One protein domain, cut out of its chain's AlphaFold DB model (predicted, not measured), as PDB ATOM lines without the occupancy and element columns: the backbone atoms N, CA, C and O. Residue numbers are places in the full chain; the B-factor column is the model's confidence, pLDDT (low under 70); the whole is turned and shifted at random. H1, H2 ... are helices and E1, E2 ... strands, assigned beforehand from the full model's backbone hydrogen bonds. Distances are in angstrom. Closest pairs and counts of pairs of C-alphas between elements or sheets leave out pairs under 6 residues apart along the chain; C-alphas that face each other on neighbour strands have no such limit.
ATOM      1  N   ALA A 410     209.472 365.301 178.511       63.44
ATOM      2  CA  ALA A 410     210.303 364.684 179.543       63.44
ATOM      3  C   ALA A 410     211.623 365.443 179.783       63.44
ATOM      4  O   ALA A 410     212.015 365.644 180.935       63.44
ATOM      5  N   SER A 411     212.281 365.923 178.727       63.88
ATOM      6  CA  SER A 411     213.491 366.749 178.831       63.88
ATOM      7  C   SER A 411     213.187 368.120 179.439       63.88
ATOM      8  O   SER A 411     213.898 368.571 180.336       63.88
ATOM      9  N   LYS A 412     212.074 368.754 179.042       67.12
ATOM     10  CA  LYS A 412     211.569 369.999 179.650       67.12
ATOM     11  C   LYS A 412     211.293 369.804 181.152       67.12
ATOM     12  O   LYS A 412     211.644 370.669 181.960       67.12
ATOM     13  N   MET A 413     210.743 368.649 181.548       66.25
ATOM     14  CA  MET A 413     210.558 368.268 182.957       66.25
ATOM     15  C   MET A 413     211.882 368.076 183.693       66.25
ATOM     16  O   MET A 413     212.045 368.629 184.778       66.25
ATOM     17  N   ALA A 414     212.821 367.317 183.129       66.75
ATOM     18  CA  ALA A 414     214.129 367.092 183.738       66.75
ATOM     19  C   ALA A 414     214.870 368.420 183.969       66.75
ATOM     20  O   ALA A 414     215.338 368.681 185.076       66.75
ATOM     21  N   THR A 415     214.874 369.311 182.974       64.75
ATOM     22  CA  THR A 415     215.444 370.662 183.081       64.75
ATOM     23  C   THR A 415     214.734 371.498 184.144       64.75
ATOM     24  O   THR A 415     215.387 372.131 184.970       64.75
ATOM     25  N   SER A 416     213.398 371.476 184.186       64.12
ATOM     26  CA  SER A 416     212.619 372.207 185.199       64.12
ATOM     27  C   SER A 416     212.901 371.718 186.622       64.12
ATOM     28  O   SER A 416     212.957 372.517 187.556       64.12
ATOM     29  N   LEU A 417     213.098 370.411 186.791       67.94
ATOM     30  CA  LEU A 417     213.463 369.788 188.059       67.94
ATOM     31  C   LEU A 417     214.878 370.188 188.495       67.94
ATOM     32  O   LEU A 417     215.054 370.627 189.632       67.94
ATOM     33  N   LEU A 418     215.849 370.145 187.578       66.94
ATOM     34  CA  LEU A 418     217.223 370.600 187.819       66.94
ATOM     35  C   LEU A 418     217.281 372.086 188.200       66.94
ATOM     36  O   LEU A 418     217.887 372.433 189.211       66.94
ATOM     37  N   LEU A 419     216.589 372.962 187.461       65.75
ATOM     38  CA  LEU A 419     216.489 374.395 187.781       65.75
ATOM     39  C   LEU A 419     215.819 374.648 189.141       65.75
ATOM     40  O   LEU A 419     216.125 375.629 189.817       65.75
ATOM     41  N   GLY A 420     214.906 373.764 189.545       69.38
ATOM     42  CA  GLY A 420     214.244 373.794 190.847       69.38
ATOM     43  C   GLY A 420     215.051 373.183 191.994       69.38
ATOM     44  O   GLY A 420     214.569 373.211 193.126       69.38
ATOM     45  N   ASN A 421     216.235 372.622 191.721       76.62
ATOM     46  CA  ASN A 421     217.016 371.806 192.654       76.62
ATOM     47  C   ASN A 421     216.201 370.639 193.255       76.62
ATOM     48  O   ASN A 421     216.359 370.273 194.422       76.62
ATOM     49  N   LYS A 422     215.307 370.058 192.448       75.56
ATOM     50  CA  LYS A 422     214.452 368.922 192.804       75.56
ATOM     51  C   LYS A 422     214.791 367.708 191.941       75.56
ATOM     52  O   LYS A 422     215.153 367.851 190.780       75.56
ATOM     53  N   TYR A 423     214.580 366.508 192.465       80.62
ATOM     54  CA  TYR A 423     214.573 365.275 191.673       80.62
ATOM     55  C   TYR A 423     213.386 364.392 192.075       80.62
ATOM     56  O   TYR A 423     212.870 364.519 193.190       80.62
ATOM     57  N   PRO A 424     212.875 363.533 191.182       77.06
ATOM     58  CA  PRO A 424     211.773 362.652 191.534       77.06
ATOM     59  C   PRO A 424     212.246 361.598 192.539       77.06
ATOM     60  O   PRO A 424     213.329 361.034 192.392       77.06
ATOM     61  N   ALA A 425     211.436 361.316 193.561       77.69
ATOM     62  CA  ALA A 425     211.705 360.196 194.459       77.69
ATOM     63  C   ALA A 425     211.758 358.872 193.666       77.69
ATOM     64  O   ALA A 425     211.097 358.787 192.621       77.69
ATOM     65  N   PRO A 426     212.488 357.847 194.154       77.62
ATOM     66  CA  PRO A 426     212.573 356.543 193.499       77.62
ATOM     67  C   PRO A 426     211.197 356.014 193.088       77.62
ATOM     68  O   PRO A 426     210.219 356.218 193.807       77.62
ATOM     69  N   TRP A 427     211.110 355.314 191.953       71.69
ATOM     70  CA  TRP A 427     209.834 354.831 191.398       71.69
ATOM     71  C   TRP A 427     208.987 354.058 192.420       71.69
ATOM     72  O   TRP A 427     207.770 354.197 192.463       71.69
ATOM     73  N   GLN A 428     209.637 353.287 193.293       78.75
ATOM     74  CA  GLN A 428     208.998 352.497 194.349       78.75
ATOM     75  C   GLN A 428     208.332 353.359 195.436       78.75
ATOM     76  O   GLN A 428     207.451 352.880 196.146       78.75
ATOM     77  N   GLU A 429     208.751 354.617 195.579       81.88
ATOM     78  CA  GLU A 429     208.158 355.593 196.495       81.88
ATOM     79  C   GLU A 429     207.035 356.413 195.848       81.88
ATOM     80  O   GLU A 429     206.321 357.136 196.551       81.88
ATOM     81  N   GLN A 430     206.869 356.320 194.525       84.38
ATOM     82  CA  GLN A 430     205.789 356.988 193.811       84.38
ATOM     83  C   GLN A 430     204.495 356.185 193.935       84.38
ATOM     84  O   GLN A 430     204.481 354.953 193.956       84.38
ATOM     85  N   LYS A 431     203.361 356.888 193.979       85.00
ATOM     86  CA  LYS A 431     202.065 356.220 193.845       85.00
ATOM     87  C   LYS A 431     201.947 355.634 192.426       85.00
ATOM     88  O   LYS A 431     202.282 356.336 191.466       85.00
ATOM     89  N   PRO A 432     201.438 354.398 192.266       85.62
ATOM     90  CA  PRO A 432     201.260 353.788 190.951       85.62
ATOM     91  C   PRO A 432     200.496 354.703 189.982       85.62
ATOM     92  O   PRO A 432     199.464 355.267 190.348       85.62
ATOM     93  N   GLY A 433     201.012 354.854 188.759       84.00
ATOM     94  CA  GLY A 433     200.403 355.648 187.683       84.00
ATOM     95  C   GLY A 433     200.608 357.165 187.771       84.00
ATOM     96  O   GLY A 433     200.269 357.870 186.826       84.00
ATOM     97  N   VAL A 434     201.176 357.699 188.859       83.12
ATOM     98  CA  VAL A 434     201.386 359.154 188.975       83.12
ATOM     99  C   VAL A 434     202.443 359.652 187.996       83.12
ATOM    100  O   VAL A 434     202.257 360.711 187.407       83.12
ATOM    101  N   THR A 435     203.508 358.888 187.760       77.81
ATOM    102  CA  THR A 435     204.513 359.254 186.755       77.81
ATOM    103  C   THR A 435     203.907 359.327 185.352       77.81
ATOM    104  O   THR A 435     204.154 360.295 184.643       77.81
ATOM    105  N   ASP A 436     203.036 358.382 184.986       79.94
ATOM    106  CA  ASP A 436     202.346 358.390 183.688       79.94
ATOM    107  C   ASP A 436     201.420 359.605 183.546       79.94
ATOM    108  O   ASP A 436     201.327 360.201 182.475       79.94
ATOM    109  N   ILE A 437     200.745 360.007 184.632       84.75
ATOM    110  CA  ILE A 437     199.935 361.233 184.661       84.75
ATOM    111  C   ILE A 437     200.821 362.461 184.433       84.75
ATOM    112  O   ILE A 437     200.443 363.336 183.655       84.75
ATOM    113  N   MET A 438     201.987 362.530 185.083       84.31
ATOM    114  CA  MET A 438     202.924 363.642 184.897       84.31
ATOM    115  C   MET A 438     203.419 363.721 183.451       84.31
ATOM    116  O   MET A 438     203.383 364.804 182.871       84.31
ATOM    117  N   ILE A 439     203.803 362.586 182.858       78.81
ATOM    118  CA  ILE A 439     204.234 362.501 181.454       78.81
ATOM    119  C   ILE A 439     203.123 363.004 180.525       78.81
ATOM    120  O   ILE A 439     203.362 363.916 179.742       78.81
ATOM    121  N   ARG A 440     201.885 362.517 180.684       83.69
ATOM    122  CA  ARG A 440     200.742 362.946 179.855       83.69
ATOM    123  C   ARG A 440     200.417 364.431 179.976       83.69
ATOM    124  O   ARG A 440     199.975 365.039 179.007       83.69
ATOM    125  N   TYR A 441     200.582 365.019 181.162       84.81
ATOM    126  CA  TYR A 441     200.411 366.463 181.324       84.81
ATOM    127  C   TYR A 441     201.461 367.218 180.515       84.81
ATOM    128  O   TYR A 441     201.110 368.144 179.796       84.81
ATOM    129  N   LEU A 442     202.723 366.808 180.589       79.38
ATOM    130  CA  LEU A 442     203.791 367.451 179.830       79.38
ATOM    131  C   LEU A 442     203.585 367.288 178.316       79.38
ATOM    132  O   LEU A 442     203.699 368.274 177.595       79.38
ATOM    133  N   GLU A 443     203.197 366.093 177.858       80.19
ATOM    134  CA  GLU A 443     202.815 365.831 176.460       80.19
ATOM    135  C   GLU A 443     201.640 366.720 176.014       80.19
ATOM    136  O   GLU A 443     201.621 367.212 174.888       80.19
ATOM    137  N   TYR A 444     200.662 366.973 176.892       84.88
ATOM    138  CA  TYR A 444     199.551 367.880 176.596       84.88
ATOM    139  C   TYR A 444     200.027 369.325 176.388       84.88
ATOM    140  O   TYR A 444     199.654 369.930 175.386       84.88
ATOM    141  N   TYR A 445     200.857 369.862 177.290       79.00
ATOM    142  CA  TYR A 445     201.432 371.212 177.157       79.00
ATOM    143  C   TYR A 445     202.251 371.348 175.864       79.00
ATOM    144  O   TYR A 445     202.100 372.320 175.126       79.00
ATOM    145  N   GLU A 446     203.030 370.319 175.532       74.38
ATOM    146  CA  GLU A 446     203.765 370.235 174.269       74.38
ATOM    147  C   GLU A 446     202.828 370.239 173.052       74.38
ATOM    148  O   GLU A 446     203.027 371.025 172.130       74.38
ATOM    149  N   SER A 447     201.742 369.458 173.079       78.25
ATOM    150  CA  SER A 447     200.778 369.386 171.968       78.25
ATOM    151  C   SER A 447     200.051 370.703 171.666       78.25
ATOM    152  O   SER A 447     199.564 370.891 170.551       78.25
ATOM    153  N   ILE A 448     199.972 371.612 172.644       85.56
ATOM    154  CA  ILE A 448     199.377 372.947 172.483       85.56
ATOM    155  C   ILE A 448     200.429 374.047 172.267       85.56
ATOM    156  O   ILE A 448     200.061 375.212 172.140       85.56
ATOM    157  N   GLY A 449     201.717 373.691 172.213       76.88
ATOM    158  CA  GLY A 449     202.819 374.636 172.022       76.88
ATOM    159  C   GLY A 449     203.064 375.568 173.214       76.88
ATOM    160  O   GLY A 449     203.628 376.646 173.034       76.88
ATOM    161  N   GLU A 450     202.640 375.193 174.425       79.56
ATOM    162  CA  GLU A 450     202.843 375.998 175.634       79.56
ATOM    163  C   GLU A 450     203.850 375.322 176.579       79.56
ATOM    164  O   GLU A 450     203.728 374.132 176.868       79.56
ATOM    165  N   PRO A 451     204.850 376.039 177.123       75.19
ATOM    166  CA  PRO A 451     205.757 375.457 178.104       75.19
ATOM    167  C   PRO A 451     205.068 375.323 179.469       75.19
ATOM    168  O   PRO A 451     204.508 376.287 179.993       75.19
ATOM    169  N   MET A 452     205.184 374.156 180.110       80.38
ATOM    170  CA  MET A 452     204.730 373.989 181.492       80.38
ATOM    171  C   MET A 452     205.690 374.710 182.448       80.38
ATOM    172  O   MET A 452     206.845 374.314 182.617       80.38
ATOM    173  N   GLY A 453     205.224 375.769 183.109       77.94
ATOM    174  CA  GLY A 453     206.054 376.510 184.058       77.94
ATOM    175  C   GLY A 453     206.386 375.693 185.315       77.94
ATOM    176  O   GLY A 453     205.563 374.923 185.803       77.94
ATOM    177  N   TYR A 454     207.552 375.925 185.933       78.00
ATOM    178  CA  TYR A 454     207.976 375.203 187.149       78.00
ATOM    179  C   TYR A 454     206.923 375.210 188.277       78.00
ATOM    180  O   TYR A 454     206.645 374.186 188.892       78.00
ATOM    181  N   ARG A 455     206.282 376.358 188.543       82.12
ATOM    182  CA  ARG A 455     205.234 376.464 189.582       82.12
ATOM    183  C   ARG A 455     204.012 375.606 189.273       82.12
ATOM    184  O   ARG A 455     203.413 375.028 190.179       82.12
ATOM    185  N   GLU A 456     203.638 375.555 188.006       84.06
ATOM    186  CA  GLU A 456     202.525 374.755 187.518       84.06
ATOM    187  C   GLU A 456     202.858 373.267 187.607       84.06
ATOM    188  O   GLU A 456     202.074 372.507 188.172       84.06
ATOM    189  N   PHE A 457     204.072 372.879 187.203       83.62
ATOM    190  CA  PHE A 457     204.601 371.532 187.397       83.62
ATOM    191  C   PHE A 457     204.538 371.098 188.865       83.62
ATOM    192  O   PHE A 457     203.956 370.062 189.170       83.62
ATOM    193  N   ILE A 458     205.046 371.914 189.798       84.06
ATOM    194  CA  ILE A 458     204.984 371.621 191.240       84.06
ATOM    195  C   ILE A 458     203.534 371.503 191.731       84.06
ATOM    196  O   ILE A 458     203.224 370.652 192.564       84.06
ATOM    197  N   THR A 459     202.627 372.335 191.218       88.50
ATOM    198  CA  THR A 459     201.204 372.303 191.585       88.50
ATOM    199  C   THR A 459     200.548 370.998 191.139       88.50
ATOM    200  O   THR A 459     199.842 370.362 191.923       88.50
ATOM    201  N   VAL A 460     200.815 370.568 189.906       86.12
ATOM    202  CA  VAL A 460     200.322 369.304 189.343       86.12
ATOM    203  C   VAL A 460     200.955 368.111 190.066       86.12
ATOM    204  O   VAL A 460     200.229 367.225 190.519       86.12
ATOM    205  N   ALA A 461     202.270 368.137 190.292       86.25
ATOM    206  CA  ALA A 461     202.997 367.121 191.044       86.25
ATOM    207  C   ALA A 461     202.413 366.937 192.455       86.25
ATOM    208  O   ALA A 461     202.028 365.829 192.830       86.25
ATOM    209  N   ASN A 462     202.231 368.025 193.209       89.19
ATOM    210  CA  ASN A 462     201.635 367.978 194.546       89.19
ATOM    211  C   ASN A 462     200.188 367.472 194.522       89.19
ATOM    212  O   ASN A 462     199.792 366.698 195.393       89.19
ATOM    213  N   ARG A 463     199.398 367.880 193.519       92.31
ATOM    214  CA  ARG A 463     197.995 367.470 193.371       92.31
ATOM    215  C   ARG A 463     197.852 365.963 193.180       92.31
ATOM    216  O   ARG A 463     196.960 365.364 193.779       92.31
ATOM    217  N   TYR A 464     198.709 365.360 192.360       88.75
ATOM    218  CA  TYR A 464     198.660 363.924 192.074       88.75
ATOM    219  C   TYR A 464     199.553 363.089 193.002       88.75
ATOM    220  O   TYR A 464     199.501 361.862 192.975       88.75
ATOM    221  N   GLY A 465     200.296 363.735 193.904       86.94
ATOM    222  CA  GLY A 465     201.170 363.067 194.862       86.94
ATOM    223  C   GLY A 465     202.461 362.543 194.237       86.94
ATOM    224  O   GLY A 465     202.979 361.532 194.707       86.94
ATOM    225  N   TYR A 466     202.957 363.207 193.192       84.88
ATOM    226  CA  TYR A 466     204.278 362.961 192.629       84.88
ATOM    227  C   TYR A 466     205.322 363.514 193.594       84.88
ATOM    228  O   TYR A 466     205.407 364.724 193.825       84.88
ATOM    229  N   LYS A 467     206.072 362.616 194.225       86.56
ATOM    230  CA  LYS A 467     206.995 362.971 195.298       86.56
ATOM    231  C   LYS A 467     208.292 363.505 194.700       86.56
ATOM    232  O   LYS A 467     208.966 362.801 193.949       86.56
ATOM    233  N   LEU A 468     208.638 364.734 195.064       85.75
ATOM    234  CA  LEU A 468     209.892 365.389 194.698       85.75
ATOM    235  C   LEU A 468     210.778 365.512 195.934       85.75
ATOM    236  O   LEU A 468     210.301 365.862 197.015       85.75
ATOM    237  N   LEU A 469     212.058 365.224 195.763       83.62
ATOM    238  CA  LEU A 469     213.098 365.338 196.774       83.62
ATOM    239  C   LEU A 469     213.977 366.546 196.452       83.62
ATOM    240  O   LEU A 469     214.120 366.921 195.291       83.62
ATOM    241  N   ASP A 470     214.533 367.170 197.483       84.50
ATOM    242  CA  ASP A 470     215.547 368.214 197.335       84.50
ATOM    243  C   ASP A 470     216.913 367.582 197.060       84.50
ATOM    244  O   ASP A 470     217.268 366.589 197.704       84.50
ATOM    245  N   PHE A 471     217.691 368.161 196.140       69.25
ATOM    246  CA  PHE A 471     219.133 367.900 196.086       69.25
ATOM    247  C   PHE A 471     219.752 368.401 197.397       69.25
ATOM    248  O   PHE A 471     219.621 369.582 197.733       69.25
TER     249      PHE A 471
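What this domain is: This is residues 410 to 471 of the 472 residues of an uncharacterized protein of marine sediment metagenome (UniProt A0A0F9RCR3). Two helices, H2 and H3, make a splayed V, closest where H2 begins and H3 ends, while the link of residues 448 to 453 spans the open end. H1 is set across them, the three helix centres making a triangle, and a short two-stranded ribbon, E1 and E2, lies at the edge near H1. The printed part has 62 residues with three named helices and two named strands in the order H1, E1, H2, H3, E2; the sheet E1 - E2 is antiparallel and the class is mostly helix. The whole is compact, with a radius of gyration of the C-alphas of 11.0 A and spans of 31 by 24 by 18 A.

How they stand to each other: H1, residues 410 to 419, only just touches H2, residues 434 to 447, with 3 pairs of C-alphas within 8 A. The closest are those of Ala 410 and Ile 439, 6.7 A apart, and the lines are about perpendicular at 76 degrees. H1 is close to but not clearly touching H3, residues 454 to 464; the closest C-alphas, of Ser 416 and Tyr 454, are 5.9 A apart. E1, residues 422 to 424, is antiparallel to E2, residues 468 to 470, at 140 degrees, with N 423 and O 469 within hydrogen-bond range at 2.9 A. H2 and H3 form a helical hairpin, opposite ways at a steep tilt of 40 degrees. They touch through residues 434 to 438 of H2 alone; the closest C-alphas, of Val 434 and Tyr 464, are 6.3 A apart. H2 and E2 are apart. In H1, H2 and H3 every O i to N i+4 pair is within hydrogen-bond range.

Where its parts are: H1 begins at C-alpha 410, (210.303, 364.684, 179.543), and measures 14.2 A; H2 measures 19.9 A and H3 15.4 A. E1 measures 6.9 A, and E2, 6.8 A, ends at C-alpha 470, (215.547, 368.214, 197.335).

The domain as a whole: The C-alphas farthest apart, of Gln 428 and Gly 449, are 32.0 A apart. The printed part has no cut and no long link. Its mean pLDDT is 79.0; residues 410 to 420 and 471 are under 70.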